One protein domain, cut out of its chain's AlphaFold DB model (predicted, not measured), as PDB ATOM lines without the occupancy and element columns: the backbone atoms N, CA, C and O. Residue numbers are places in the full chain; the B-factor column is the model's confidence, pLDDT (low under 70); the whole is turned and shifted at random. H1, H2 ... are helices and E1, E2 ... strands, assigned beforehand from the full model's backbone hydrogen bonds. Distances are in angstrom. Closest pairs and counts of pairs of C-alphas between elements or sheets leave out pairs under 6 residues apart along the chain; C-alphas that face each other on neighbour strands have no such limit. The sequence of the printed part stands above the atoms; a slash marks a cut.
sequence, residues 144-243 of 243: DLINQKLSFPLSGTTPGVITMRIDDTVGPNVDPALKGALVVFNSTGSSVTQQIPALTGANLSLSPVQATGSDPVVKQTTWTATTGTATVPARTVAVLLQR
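Overview. This is residues 144 to 243 of the 243 residues of the protein "Uncharacterized protein DUF3372" of Kribbella soli (UniProt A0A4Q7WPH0). Two small antiparallel sheets lie face to face as a sandwich, a larger one of E1, E2, E7 and E4 and a smaller one of E3, E6 and E5, with their strands crossed at 37 degrees. Short H1 only grazes the larger sheet by the end of E1, short H2 is on that same sheet, and the long loop of residues 168 to 179 joins E1 to E2. The printed part has 100 residues with two named helices and seven named strands, in the order H1 E1 E2 E3 E4 H2 E5 E6 E7; the sheet orders are E1 - E2 - E7 - E4 and E3 - E6 - E5. The class is mixed, helices and strands, with 45 residues, under half, in named elements. The whole is compact, with a radius of gyration of the C-alphas of 13.1 A and spans of 38 by 32 by 26 A.

Along the chain. In the larger sheet, E1 is residues 161 to 167, 19.4 A long, beginning at C-alpha 161 (95.839, 139.627, 118.357). E2 is residues 180 to 186, 19.7 A; E7 is residues 236 to 242, 19.3 A, ending at C-alpha 242 (83.434, 124.193, 122.971); E4 is residues 204 to 206. In the smaller sheet, E3 is residues 192 to 195, E6 residues 229 to 232 and E5 residues 222 to 224. H1 is residues 144 to 149, from C-alpha 144 (103.415, 116.918, 127.436), and H2 is residues 208 to 211.

Arrangement. The larger sheet is twisted, its C-alphas up to 4.1 A off its best plane. E1 and E2 form a hairpin, with N 164 and O 183 at 2.8 A. E2 and E7 are antiparallel, with N 184 and O 238 at 2.9 A, and so are E7 and E4, with N 241 and O 205 at 2.9 A. In the other sheet, E3 and E6 are antiparallel, with N 194 and O 230 at 2.8 A; E5 and E6 form a hairpin, with N 224 and O 229 at 2.8 A. Between edge strands E4 and E5 the closest C-alphas, of Leu 204 and Trp 223, are 6.5 A apart. H1 only grazes the larger sheet with residues 145 to 149; the closest C-alphas of H1 and E1, of Lys 149 and Asp 167, are 4.8 A apart. H2 has a height over the sheet of 8.1 A and lies only just over E7, with 3 of its 4 C-alphas falling on it. In H1 every O i to N i+4 pair is within hydrogen-bond range; H2 is too short for such a pair.

Size, cuts and confidence. The farthest C-alphas, of Pro 172 and Gly 189, are 38.5 A apart. The printed part has no cut. The links H1 to E1 and E1 to E2 are long. The mean pLDDT of the printed part is 97.9, and no printed residue is under 70.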
ATOM      1  N   ASP A 144     103.974 117.855 128.416       98.12
ATOM      2  CA  ASP A 144     103.415 116.918 127.436       98.12
ATOM      3  C   ASP A 144     101.965 117.259 127.090       98.12
ATOM      4  O   ASP A 144     101.618 117.357 125.913       98.12
ATOM      5  N   LEU A 145     101.128 117.528 128.098       98.12
ATOM      6  CA  LEU A 145      99.744 117.941 127.860       98.12
ATOM      7  C   LEU A 145      99.668 119.307 127.172       98.12
ATOM      8  O   LEU A 145      98.837 119.489 126.286       98.12
ATOM      9  N   ILE A 146     100.539 120.254 127.538       98.31
ATOM     10  CA  ILE A 146     100.600 121.567 126.879       98.31
ATOM     11  C   ILE A 146     100.969 121.399 125.401       98.31
ATOM     12  O   ILE A 146     100.252 121.909 124.547       98.31
ATOM     13  N   ASN A 147     102.024 120.641 125.093       98.06
ATOM     14  CA  ASN A 147     102.463 120.375 123.720       98.06
ATOM     15  C   ASN A 147     101.402 119.631 122.901       98.06
ATOM     16  O   ASN A 147     101.286 119.847 121.698       98.06
ATOM     17  N   GLN A 148     100.634 118.750 123.543       98.12
ATOM     18  CA  GLN A 148      99.597 117.970 122.881       98.12
ATOM     19  C   GLN A 148      98.328 118.782 122.591       98.12
ATOM     20  O   GLN A 148      97.705 118.572 121.552       98.12
ATOM     21  N   LYS A 149      97.915 119.663 123.510       98.44
ATOM     22  CA  LYS A 149      96.572 120.269 123.501       98.44
ATOM     23  C   LYS A 149      96.558 121.749 123.136       98.44
ATOM     24  O   LYS A 149      95.549 122.229 122.621       98.44
ATOM     25  N   LEU A 150      97.620 122.499 123.428       98.38
ATOM     26  CA  LEU A 150      97.646 123.951 123.253       98.38
ATOM     27  C   LEU A 150      98.252 124.338 121.902       98.38
ATOM     28  O   LEU A 150      99.325 123.881 121.524       98.38
ATOM     29  N   SER A 151      97.582 125.234 121.180       98.38
ATOM     30  CA  SER A 151      98.050 125.766 119.898       98.38
ATOM     31  C   SER A 151      97.685 127.241 119.716       98.38
ATOM     32  O   SER A 151      96.799 127.767 120.391       98.38
ATOM     33  N   PHE A 152      98.351 127.904 118.768       98.44
ATOM     34  CA  PHE A 152      98.055 129.276 118.346       98.44
ATOM     35  C   PHE A 152      97.757 129.299 116.839       98.44
ATOM     36  O   PHE A 152      98.648 129.603 116.043       98.44
ATOM     37  N   PRO A 153      96.532 128.929 116.411       97.38
ATOM     38  CA  PRO A 153      96.230 128.634 115.005       97.38
ATOM     39  C   PRO A 153      96.376 129.822 114.045       97.38
ATOM     40  O   PRO A 153      96.439 129.610 112.840       97.38
ATOM     41  N   LEU A 154      96.426 131.053 114.563       96.88
ATOM     42  CA  LEU A 154      96.512 132.296 113.784       96.88
ATOM     43  C   LEU A 154      97.784 133.100 114.102       96.88
ATOM     44  O   LEU A 154      97.815 134.325 113.993       96.88
ATOM     45  N   SER A 155      98.846 132.421 114.541       91.25
ATOM     46  CA  SER A 155     100.132 133.073 114.798       91.25
ATOM     47  C   SER A 155     100.638 133.802 113.546       91.25
ATOM     48  O   SER A 155     100.704 133.223 112.463       91.25
ATOM     49  N   GLY A 156     100.986 135.084 113.694       88.31
ATOM     50  CA  GLY A 156     101.539 135.914 112.619       88.31
ATOM     51  C   GLY A 156     100.528 136.508 111.630       88.31
ATOM     52  O   GLY A 156     100.957 137.165 110.686       88.31
ATOM     53  N   THR A 157      99.213 136.327 111.816       93.44
ATOM     54  CA  THR A 157      98.211 136.798 110.836       93.44
ATOM     55  C   THR A 157      97.638 138.184 111.135       93.44
ATOM     56  O   THR A 157      97.350 138.941 110.211       93.44
ATOM     57  N   THR A 158      97.425 138.526 112.408       94.88
ATOM     58  CA  THR A 158      96.767 139.779 112.815       94.88
ATOM     59  C   THR A 158      97.585 140.464 113.913       94.88
ATOM     60  O   THR A 158      97.635 139.960 115.036       94.88
ATOM     61  N   PRO A 159      98.239 141.606 113.628       97.38
ATOM     62  CA  PRO A 159      98.997 142.347 114.633       97.38
ATOM     63  C   PRO A 159      98.140 142.723 115.848       97.38
ATOM     64  O   PRO A 159      97.013 143.189 115.699       97.38
ATOM     65  N   GLY A 160      98.682 142.530 117.053       97.31
ATOM     66  CA  GLY A 160      97.979 142.834 118.306       97.31
ATOM     67  C   GLY A 160      96.881 141.836 118.689       97.31
ATOM     68  O   GLY A 160      96.098 142.118 119.596       97.31
ATOM     69  N   VAL A 161      96.801 140.680 118.019       98.50
ATOM     70  CA  VAL A 161      95.839 139.627 118.357       98.50
ATOM     71  C   VAL A 161      96.550 138.305 118.611       98.50
ATOM     72  O   VAL A 161      97.349 137.847 117.797       98.50
ATOM     73  N   ILE A 162      96.229 137.669 119.738       98.69
ATOM     74  CA  ILE A 162      96.628 136.291 120.038       98.69
ATOM     75  C   ILE A 162      95.369 135.436 120.051       98.69
ATOM     76  O   ILE A 162      94.457 135.687 120.834       98.69
ATOM     77  N   THR A 163      95.350 134.392 119.228       98.69
ATOM     78  CA  THR A 163      94.295 133.373 119.234       98.69
ATOM     79  C   THR A 163      94.893 132.078 119.764       98.69
ATOM     80  O   THR A 163      95.696 131.451 119.080       98.69
ATOM     81  N   MET A 164      94.531 131.703 120.990       98.81
ATOM     82  CA  MET A 164      94.982 130.503 121.694       98.81
ATOM     83  C   MET A 164      93.864 129.459 121.703       98.81
ATOM     84  O   MET A 164      92.738 129.761 122.084       98.81
ATOM     85  N   ARG A 165      94.169 128.219 121.328       98.56
ATOM     86  CA  ARG A 165      93.237 127.087 121.375       98.56
ATOM     87  C   ARG A 165      93.786 126.009 122.299       98.56
ATOM     88  O   ARG A 165      94.952 125.647 122.180       98.56
ATOM     89  N   ILE A 166      92.935 125.481 123.174       98.75
ATOM     90  CA  ILE A 166      93.207 124.304 124.003       98.75
ATOM     91  C   ILE A 166      92.223 123.215 123.566       98.75
ATOM     92  O   ILE A 166      91.019 123.373 123.747       98.75
ATOM     93  N   ASP A 167      92.726 122.160 122.934       98.50
ATOM     94  CA  ASP A 167      91.942 121.065 122.361       98.50
ATOM     95  C   ASP A 167      91.867 119.886 123.339       98.50
ATOM     96  O   ASP A 167      92.884 119.258 123.638       98.50
ATOM     97  N   ASP A 168      90.671 119.574 123.839       98.44
ATOM     98  CA  ASP A 168      90.456 118.440 124.742       98.44
ATOM     99  C   ASP A 168      89.930 117.185 124.030       98.44
ATOM    100  O   ASP A 168      89.596 116.189 124.665       98.44
ATOM    101  N   THR A 169      89.892 117.199 122.695       97.25
ATOM    102  CA  THR A 169      89.586 116.011 121.882       97.25
ATOM    103  C   THR A 169      90.812 115.136 121.615       97.25
ATOM    104  O   THR A 169      90.674 113.995 121.176       97.25
ATOM    105  N   VAL A 170      92.011 115.653 121.905       96.12
ATOM    106  CA  VAL A 170      93.293 114.961 121.730       96.12
ATOM    107  C   VAL A 170      93.911 114.604 123.077       96.12
ATOM    108  O   VAL A 170      93.932 115.418 123.996       96.12
ATOM    109  N   GLY A 171      94.462 113.396 123.196       95.44
ATOM    110  CA  GLY A 171      95.072 112.926 124.442       95.44
ATOM    111  C   GLY A 171      94.061 112.574 125.540       95.44
ATOM    112  O   GLY A 171      92.892 112.326 125.246       95.44
ATOM    113  N   PRO A 172      94.501 112.514 126.812       97.19
ATOM    114  CA  PRO A 172      93.615 112.238 127.939       97.19
ATOM    115  C   PRO A 172      92.510 113.294 128.051       97.19
ATOM    116  O   PRO A 172      92.784 114.475 127.861       97.19
ATOM    117  N   ASN A 173      91.291 112.878 128.391       97.81
ATOM    118  CA  ASN A 173      90.181 113.790 128.675       97.81
ATOM    119  C   ASN A 173      90.464 114.560 129.978       97.81
ATOM    120  O   ASN A 173      90.547 113.934 131.039       97.81
ATOM    121  N   VAL A 174      90.654 115.880 129.897       98.19
ATOM    122  CA  VAL A 174      91.003 116.732 131.048       98.19
ATOM    123  C   VAL A 174      89.758 117.382 131.648       98.19
ATOM    124  O   VAL A 174      89.650 117.476 132.870       98.19
ATOM    125  N   ASP A 175      88.810 117.800 130.812       98.25
ATOM    126  CA  ASP A 175      87.522 118.353 131.210       98.25
ATOM    127  C   ASP A 175      86.376 117.572 130.541       98.25
ATOM    128  O   ASP A 175      86.005 117.851 129.401       98.25
ATOM    129  N   PRO A 176      85.727 116.637 131.261       97.12
ATOM    130  CA  PRO A 176      84.652 115.823 130.699       97.12
ATOM    131  C   PRO A 176      83.445 116.603 130.162       97.12
ATOM    132  O   PRO A 176      82.644 116.026 129.425       97.12
ATOM    133  N   ALA A 177      83.282 117.875 130.542       97.56
ATOM    134  CA  ALA A 177      82.177 118.716 130.102       97.56
ATOM    135  C   ALA A 177      82.486 119.517 128.826       97.56
ATOM    136  O   ALA A 177      81.560 120.093 128.247       97.56
ATOM    137  N   LEU A 178      83.749 119.582 128.394       98.38
ATOM    138  CA  LEU A 178      84.195 120.425 127.287       98.38
ATOM    139  C   LEU A 178      84.963 119.615 126.239       98.38
ATOM    140  O   LEU A 178      85.609 118.615 126.521       98.38
ATOM    141  N   LYS A 179      84.914 120.071 124.988       98.38
ATOM    142  CA  LYS A 179      85.794 119.584 123.911       98.38
ATOM    143  C   LYS A 179      87.028 120.462 123.726       98.38
ATOM    144  O   LYS A 179      87.962 120.071 123.035       98.38
ATOM    145  N   GLY A 180      87.039 121.643 124.333       98.50
ATOM    146  CA  GLY A 180      88.151 122.575 124.268       98.50
ATOM    147  C   GLY A 180      87.753 123.999 124.637       98.50
ATOM    148  O   GLY A 180      86.590 124.299 124.924       98.50
ATOM    149  N   ALA A 181      88.736 124.891 124.594       98.81
ATOM    150  CA  ALA A 181      88.569 126.323 124.793       98.81
ATOM    151  C   ALA A 181      89.305 127.110 123.700       98.81
ATOM    152  O   ALA A 181      90.394 126.734 123.266       98.81
ATOM    153  N   LEU A 182      88.717 128.225 123.281       98.88
ATOM    154  CA  LEU A 182      89.320 129.214 122.396       98.88
ATOM    155  C   LEU A 182      89.408 130.537 123.157       98.88
ATOM    156  O   LEU A 182      88.403 131.030 123.663       98.88
ATOM    157  N   VAL A 183      90.599 131.115 123.231       98.88
ATOM    158  CA  VAL A 183      90.844 132.418 123.848       98.88
ATOM    159  C   VAL A 183      91.383 133.370 122.798       98.88
ATOM    160  O   VAL A 183      92.364 133.062 122.125       98.88
ATOM    161  N   VAL A 184      90.760 134.535 122.674       98.88
ATOM    162  CA  VAL A 184      91.216 135.600 121.781       98.88
ATOM    163  C   VAL A 184      91.578 136.809 122.628       98.88
ATOM    164  O   VAL A 184      90.710 137.393 123.272       98.88
ATOM    165  N   PHE A 185      92.853 137.184 122.615       98.88
ATOM    166  CA  PHE A 185      93.359 138.418 123.205       98.88
ATOM    167  C   PHE A 185      93.438 139.468 122.101       98.88
ATOM    168  O   PHE A 185      94.325 139.395 121.257       98.88
ATOM    169  N   ASN A 186      92.514 140.425 122.085       98.75
ATOM    170  CA  ASN A 186      92.529 141.547 121.154       98.75
ATOM    171  C   ASN A 186      93.044 142.801 121.865       98.75
ATOM    172  O   ASN A 186      92.286 143.438 122.592       98.75
ATOM    173  N   SER A 187      94.305 143.182 121.647       98.31
ATOM    174  CA  SER A 187      94.876 144.416 122.208       98.31
ATOM    175  C   SER A 187      94.683 145.640 121.310       98.31
ATOM    176  O   SER A 187      95.188 146.718 121.622       98.31
ATOM    177  N   THR A 188      94.001 145.489 120.174       98.31
ATOM    178  CA  THR A 188      93.811 146.569 119.202       98.31
ATOM    179  C   THR A 188      92.676 147.507 119.614       98.31
ATOM    180  O   THR A 188      91.815 147.166 120.430       98.31
ATOM    181  N   GLY A 189      92.657 148.703 119.020       97.69
ATOM    182  CA  GLY A 189      91.595 149.693 119.214       97.69
ATOM    183  C   GLY A 189      90.310 149.427 118.424       97.69
ATOM    184  O   GLY A 189      89.415 150.264 118.449       97.69
ATOM    185  N   SER A 190      90.208 148.292 117.729       98.19
ATOM    186  CA  SER A 190      89.071 147.931 116.877       98.19
ATOM    187  C   SER A 190      88.577 146.515 117.164       98.19
ATOM    188  O   SER A 190      89.307 145.682 117.699       98.19
ATOM    189  N   SER A 191      87.333 146.223 116.783       98.50
ATOM    190  CA  SER A 191      86.847 144.840 116.744       98.50
ATOM    191  C   SER A 191      87.670 144.017 115.749       98.50
ATOM    192  O   SER A 191      88.052 144.529 114.696       98.50
ATOM    193  N   VAL A 192      87.940 142.756 116.080       98.50
ATOM    194  CA  VAL A 192      88.689 141.828 115.226       98.50
ATOM    195  C   VAL A 192      87.874 140.583 114.933       98.50
ATOM    196  O   VAL A 192      87.139 140.082 115.783       98.50
ATOM    197  N   THR A 193      88.066 140.055 113.731       98.25
ATOM    198  CA  THR A 193      87.480 138.793 113.288       98.25
ATOM    199  C   THR A 193      88.598 137.772 113.144       98.25
ATOM    200  O   THR A 193      89.604 138.035 112.488       98.25
ATOM    201  N   GLN A 194      88.449 136.615 113.778       98.25
ATOM    202  CA  GLN A 194      89.421 135.525 113.769       98.25
ATOM    203  C   GLN A 194      88.722 134.282 113.230       98.25
ATOM    204  O   GLN A 194      87.845 133.728 113.889       98.25
ATOM    205  N   GLN A 195      89.067 133.875 112.009       98.12
ATOM    206  CA  GLN A 195      88.539 132.661 111.394       98.12
ATOM    207  C   GLN A 195      89.485 131.494 111.671       98.12
ATOM    208  O   GLN A 195      90.657 131.559 111.327       98.12
ATOM    209  N   ILE A 196      88.971 130.419 112.261       97.69
ATOM    210  CA  ILE A 196      89.706 129.204 112.603       97.69
ATOM    211  C   ILE A 196      89.066 128.045 111.828       97.69
ATOM    212  O   ILE A 196      88.177 127.378 112.361       97.69
ATOM    213  N   PRO A 197      89.493 127.769 110.577       95.12
ATOM    214  CA  PRO A 197      88.849 126.765 109.722       95.12
ATOM    215  C   PRO A 197      88.736 125.377 110.361       95.12
ATOM    216  O   PRO A 197      87.738 124.689 110.158       95.12
ATOM    217  N   ALA A 198      89.708 124.999 111.200       94.81
ATOM    218  CA  ALA A 198      89.711 123.743 111.953       94.81
ATOM    219  C   ALA A 198      88.550 123.602 112.962       94.81
ATOM    220  O   ALA A 198      88.301 122.507 113.452       94.81
ATOM    221  N   LEU A 199      87.849 124.694 113.281       97.69
ATOM    222  CA  LEU A 199      86.681 124.732 114.162       97.69
ATOM    223  C   LEU A 199      85.368 124.974 113.396       97.69
ATOM    224  O   LEU A 199      84.346 125.295 114.001       97.69
ATOM    225  N   THR A 200      85.360 124.823 112.071       97.81
ATOM    226  CA  THR A 200      84.122 124.904 111.282       97.81
ATOM    227  C   THR A 200      83.132 123.830 111.739       97.81
ATOM    228  O   THR A 200      83.480 122.661 111.869       97.81
ATOM    229  N   GLY A 201      81.891 124.235 112.005       97.50
ATOM    230  CA  GLY A 201      80.837 123.384 112.557       97.50
ATOM    231  C   GLY A 201      80.920 123.162 114.071       97.50
ATOM    232  O   GLY A 201      79.996 122.585 114.639       97.50
ATOM    233  N   ALA A 202      81.974 123.634 114.748       97.62
ATOM    234  CA  ALA A 202      82.097 123.491 116.193       97.62
ATOM    235  C   ALA A 202      81.129 124.428 116.932       97.62
ATOM    236  O   ALA A 202      80.976 125.604 116.588       97.62
ATOM    237  N   ASN A 203      80.498 123.909 117.985       96.56
ATOM    238  CA  ASN A 203      79.592 124.669 118.836       96.56
ATOM    239  C   ASN A 203      80.372 125.362 119.960       96.56
ATOM    240  O   ASN A 203      80.648 124.759 121.000       96.56
ATOM    241  N   LEU A 204      80.756 126.619 119.733       98.62
ATOM    242  CA  LEU A 204      81.399 127.453 120.741       98.62
ATOM    243  C   LEU A 204      80.443 128.545 121.216       98.62
ATOM    244  O   LEU A 204      79.716 129.156 120.436       98.62
ATOM    245  N   SER A 205      80.499 128.825 122.512       98.50
ATOM    246  CA  SER A 205      79.751 129.911 123.148       98.50
ATOM    247  C   SER A 205      80.646 130.661 124.120       98.50
ATOM    248  O   SER A 205      81.550 130.051 124.696       98.50
ATOM    249  N   LEU A 206      80.366 131.944 124.353       98.81
ATOM    250  CA  LEU A 206      81.070 132.727 125.365       98.81
ATOM    251  C   LEU A 206      81.005 132.010 126.724       98.81
ATOM    252  O   LEU A 206      79.969 131.450 127.093       98.81
ATOM    253  N   SER A 207      82.119 132.002 127.455       98.75
ATOM    254  CA  SER A 207      82.187 131.412 128.789       98.75
ATOM    255  C   SER A 207      81.080 131.987 129.680       98.75
ATOM    256  O   SER A 207      80.902 133.209 129.692       98.75
ATOM    257  N   PRO A 208      80.365 131.161 130.474       98.56
ATOM    258  CA  PRO A 208      79.344 131.650 131.396       98.56
ATOM    259  C   PRO A 208      79.858 132.748 132.330       98.56
ATOM    260  O   PRO A 208      79.121 133.687 132.606       98.56
ATOM    261  N   VAL A 209      81.134 132.676 132.735       98.75
ATOM    262  CA  VAL A 209      81.785 133.697 133.572       98.75
ATOM    263  C   VAL A 209      81.764 135.072 132.903       98.75
ATOM    264  O   VAL A 209      81.507 136.064 133.569       98.75
ATOM    265  N   GLN A 210      82.001 135.143 131.592       98.75
ATOM    266  CA  GLN A 210      81.978 136.407 130.848       98.75
ATOM    267  C   GLN A 210      80.559 136.798 130.428       98.75
ATOM    268  O   GLN A 210      80.208 137.974 130.477       98.75
ATOM    269  N   ALA A 211      79.713 135.826 130.080       98.62
ATOM    270  CA  ALA A 211      78.322 136.075 129.707       98.62
ATOM    271  C   ALA A 211      77.518 136.726 130.850       98.62
ATOM    272  O   ALA A 211      76.742 137.653 130.613       98.62
ATOM    273  N   THR A 212      77.738 136.292 132.096       98.31
ATOM    274  CA  THR A 212      77.106 136.870 133.297       98.31
ATOM    275  C   THR A 212      78.021 137.826 134.068       98.31
ATOM    276  O   THR A 212      77.607 138.373 135.088       98.31
ATOM    277  N   GLY A 213      79.240 138.046 133.569       98.19
ATOM    278  CA  GLY A 213      80.284 138.828 134.224       98.19
ATOM    279  C   GLY A 213      80.059 140.338 134.222       98.19
ATOM    280  O   GLY A 213      79.052 140.860 133.727       98.19
ATOM    281  N   SER A 214      81.041 141.033 134.782       97.88
ATOM    282  CA  SER A 214      81.041 142.478 135.023       97.88
ATOM    283  C   SER A 214      81.117 143.325 133.750       97.88
ATOM    284  O   SER A 214      80.513 144.392 133.680       97.88
ATOM    285  N   ASP A 215      81.821 142.847 132.727       97.88
ATOM    286  CA  ASP A 215      82.146 143.629 131.538       97.88
ATOM    287  C   ASP A 215      81.077 143.481 130.434       97.88
ATOM    288  O   ASP A 215      80.926 142.403 129.856       97.88
ATOM    289  N   PRO A 216      80.322 144.541 130.088       98.06
ATOM    290  CA  PRO A 216      79.296 144.463 129.051       98.06
ATOM    291  C   PRO A 216      79.866 144.385 127.630       98.06
ATOM    292  O   PRO A 216      79.155 143.968 126.717       98.06
ATOM    293  N   VAL A 217      81.120 144.784 127.408       98.62
ATOM    294  CA  VAL A 217      81.696 144.817 126.059       98.62
ATOM    295  C   VAL A 217      82.143 143.418 125.630       98.62
ATOM    296  O   VAL A 217      81.809 143.023 124.519       98.62
ATOM    297  N   VAL A 218      82.750 142.591 126.496       98.75
ATOM    298  CA  VAL A 218      83.063 141.188 126.132       98.75
ATOM    299  C   VAL A 218      81.818 140.354 125.800       98.75
ATOM    300  O   VAL A 218      81.889 139.421 125.005       98.75
ATOM    301  N   LYS A 219      80.643 140.725 126.321       98.69
ATOM    302  CA  LYS A 219      79.361 140.068 125.997       98.69
ATOM    303  C   LYS A 219      78.948 140.234 124.533       98.69
ATOM    304  O   LYS A 219      78.100 139.489 124.056       98.69
ATOM    305  N   GLN A 220      79.551 141.187 123.824       98.69
ATOM    306  CA  GLN A 220      79.336 141.404 122.394       98.69
ATOM    307  C   GLN A 220      80.163 140.444 121.525       98.69
ATOM    308  O   GLN A 220      80.028 140.469 120.303       98.69
ATOM    309  N   THR A 221      81.023 139.607 122.118       98.88
ATOM    310  CA  THR A 221      81.741 138.570 121.377       98.88
ATOM    311  C   THR A 221      80.766 137.585 120.743       98.88
ATOM    312  O   THR A 221      79.877 137.052 121.406       98.88
ATOM    313  N   THR A 222      80.978 137.288 119.463       98.75
ATOM    314  CA  THR A 222      80.160 136.329 118.716       98.75
ATOM    315  C   THR A 222      80.991 135.175 118.175       98.75
ATOM    316  O   THR A 222      82.196 135.302 117.946       98.75
ATOM    317  N   TRP A 223      80.319 134.043 117.958       98.69
ATOM    318  CA  TRP A 223      80.849 132.879 117.261       98.69
ATOM    319  C   TRP A 223      79.925 132.503 116.103       98.69
ATOM    320  O   TRP A 223      78.717 132.349 116.284       98.69
ATOM    321  N   THR A 224      80.491 132.333 114.913       98.50
ATOM    322  CA  THR A 224      79.788 131.855 113.721       98.50
ATOM    323  C   THR A 224      80.280 130.454 113.384       98.50
ATOM    324  O   THR A 224      81.337 130.277 112.777       98.50
ATOM    325  N   ALA A 225      79.502 129.440 113.779       97.81
ATOM    326  CA  ALA A 225      79.887 128.035 113.634       97.81
ATOM    327  C   ALA A 225      80.092 127.616 112.170       97.81
ATOM    328  O   ALA A 225      81.019 126.869 111.877       97.81
ATOM    329  N   THR A 226      79.286 128.125 111.235       97.56
ATOM    330  CA  THR A 226      79.369 127.766 109.804       97.56
ATOM    331  C   THR A 226      80.698 128.132 109.152       97.56
ATOM    332  O   THR A 226      81.076 127.503 108.169       97.56
ATOM    333  N   THR A 227      81.412 129.122 109.689       97.19
ATOM    334  CA  THR A 227      82.707 129.581 109.167       97.19
ATOM    335  C   THR A 227      83.861 129.366 110.145       97.19
ATOM    336  O   THR A 227      85.011 129.603 109.776       97.19
ATOM    337  N   GLY A 228      83.573 128.937 111.380       98.12
ATOM    338  CA  GLY A 228      84.561 128.814 112.451       98.12
ATOM    339  C   GLY A 228      85.117 130.169 112.894       98.12
ATOM    340  O   GLY A 228      86.323 130.300 113.084       98.12
ATOM    341  N   THR A 229      84.274 131.200 112.994       98.50
ATOM    342  CA  THR A 229      84.728 132.592 113.151       98.50
ATOM    343  C   THR A 229      84.342 133.195 114.497       98.50
ATOM    344  O   THR A 229      83.164 133.225 114.840       98.50
ATOM    345  N   ALA A 230      85.315 133.758 115.216       98.69
ATOM    346  CA  ALA A 230      85.093 134.591 116.396       98.69
ATOM    347  C   ALA A 230      85.178 136.084 116.036       98.69
ATOM    348  O   ALA A 230      86.132 136.494 115.376       98.69
ATOM    349  N   THR A 231      84.227 136.899 116.500       98.81
ATOM    350  CA  THR A 231      84.325 138.371 116.458       98.81
ATOM    351  C   THR A 231      84.503 138.898 117.873       98.81
ATOM    352  O   THR A 231      83.684 138.602 118.741       98.81
ATOM    353  N   VAL A 232      85.567 139.662 118.124       98.88
ATOM    354  CA  VAL A 232      85.960 140.102 119.471       98.88
ATOM    355  C   VAL A 232      86.171 141.617 119.497       98.88
ATOM    356  O   VAL A 232      86.993 142.114 118.726       98.88
ATOM    357  N   PRO A 233      85.475 142.361 120.378       98.81
ATOM    358  CA  PRO A 233      85.601 143.817 120.472       98.81
ATOM    359  C   PRO A 233      87.019 144.302 120.786       98.81
ATOM    360  O   PRO A 233      87.874 143.529 121.220       98.81
ATOM    361  N   ALA A 234      87.255 145.602 120.593       98.44
ATOM    362  CA  ALA A 234      88.519 146.264 120.917       98.44
ATOM    363  C   ALA A 234      88.961 145.992 122.366       98.44
ATOM    364  O   ALA A 234      88.120 145.890 123.264       98.44
ATOM    365  N   ARG A 235      90.277 145.902 122.597       98.56
ATOM    366  CA  ARG A 235      90.900 145.789 123.936       98.56
ATOM    367  C   ARG A 235      90.244 144.734 124.830       98.56
ATOM    368  O   ARG A 235      89.993 144.984 126.005       98.56
ATOM    369  N   THR A 236      89.886 143.584 124.266       98.88
ATOM    370  CA  THR A 236      89.067 142.556 124.924       98.88
ATOM    371  C   THR A 236      89.765 141.208 124.897       98.88
ATOM    372  O   THR A 236      90.357 140.826 123.891       98.88
ATOM    373  N   VAL A 237      89.645 140.464 125.995       98.88
ATOM    374  CA  VAL A 237      90.001 139.045 126.047       98.88
ATOM    375  C   VAL A 237      88.721 138.235 126.146       98.88
ATOM    376  O   VAL A 237      87.989 138.367 127.122       98.88
ATOM    377  N   ALA A 238      88.439 137.407 125.146       98.88
ATOM    378  CA  ALA A 238      87.236 136.583 125.107       98.88
ATOM    379  C   ALA A 238      87.587 135.096 125.195       98.88
ATOM    380  O   ALA A 238      88.470 134.625 124.481       98.88
ATOM    381  N   VAL A 239      86.871 134.365 126.049       98.94
ATOM    382  CA  VAL A 239      86.978 132.916 126.228       98.94
ATOM    383  C   VAL A 239      85.700 132.266 125.719       98.94
ATOM    384  O   VAL A 239      84.621 132.450 126.278       98.94
ATOM    385  N   LEU A 240      85.833 131.470 124.670       98.94
ATOM    386  CA  LEU A 240      84.774 130.680 124.064       98.94
ATOM    387  C   LEU A 240      84.996 129.206 124.429       98.94
ATOM    388  O   LEU A 240      86.092 128.675 124.252       98.94
ATOM    389  N   LEU A 241      83.965 128.542 124.945       98.81
ATOM    390  CA  LEU A 241      84.021 127.134 125.344       98.81
ATOM    391  C   LEU A 241      83.327 126.269 124.297       98.81
ATOM    392  O   LEU A 241      82.206 126.588 123.891       98.81
ATOM    393  N   GLN A 242      83.982 125.184 123.891       98.44
ATOM    394  CA  GLN A 242      83.434 124.193 122.971       98.44
ATOM    395  C   GLN A 242      82.744 123.082 123.770       98.44
ATOM    396  O   GLN A 242      83.394 122.441 124.598       98.44
ATOM    397  N   ARG A 243      81.453 122.850 123.517       92.94
ATOM    398  CA  ARG A 243      80.662 121.774 124.140       92.94
ATOM    399  C   ARG A 243      80.291 120.700 123.128       92.94
ATOM    400  O   ARG A 243      80.004 121.077 121.969       92.94
TER     401      ARG A 243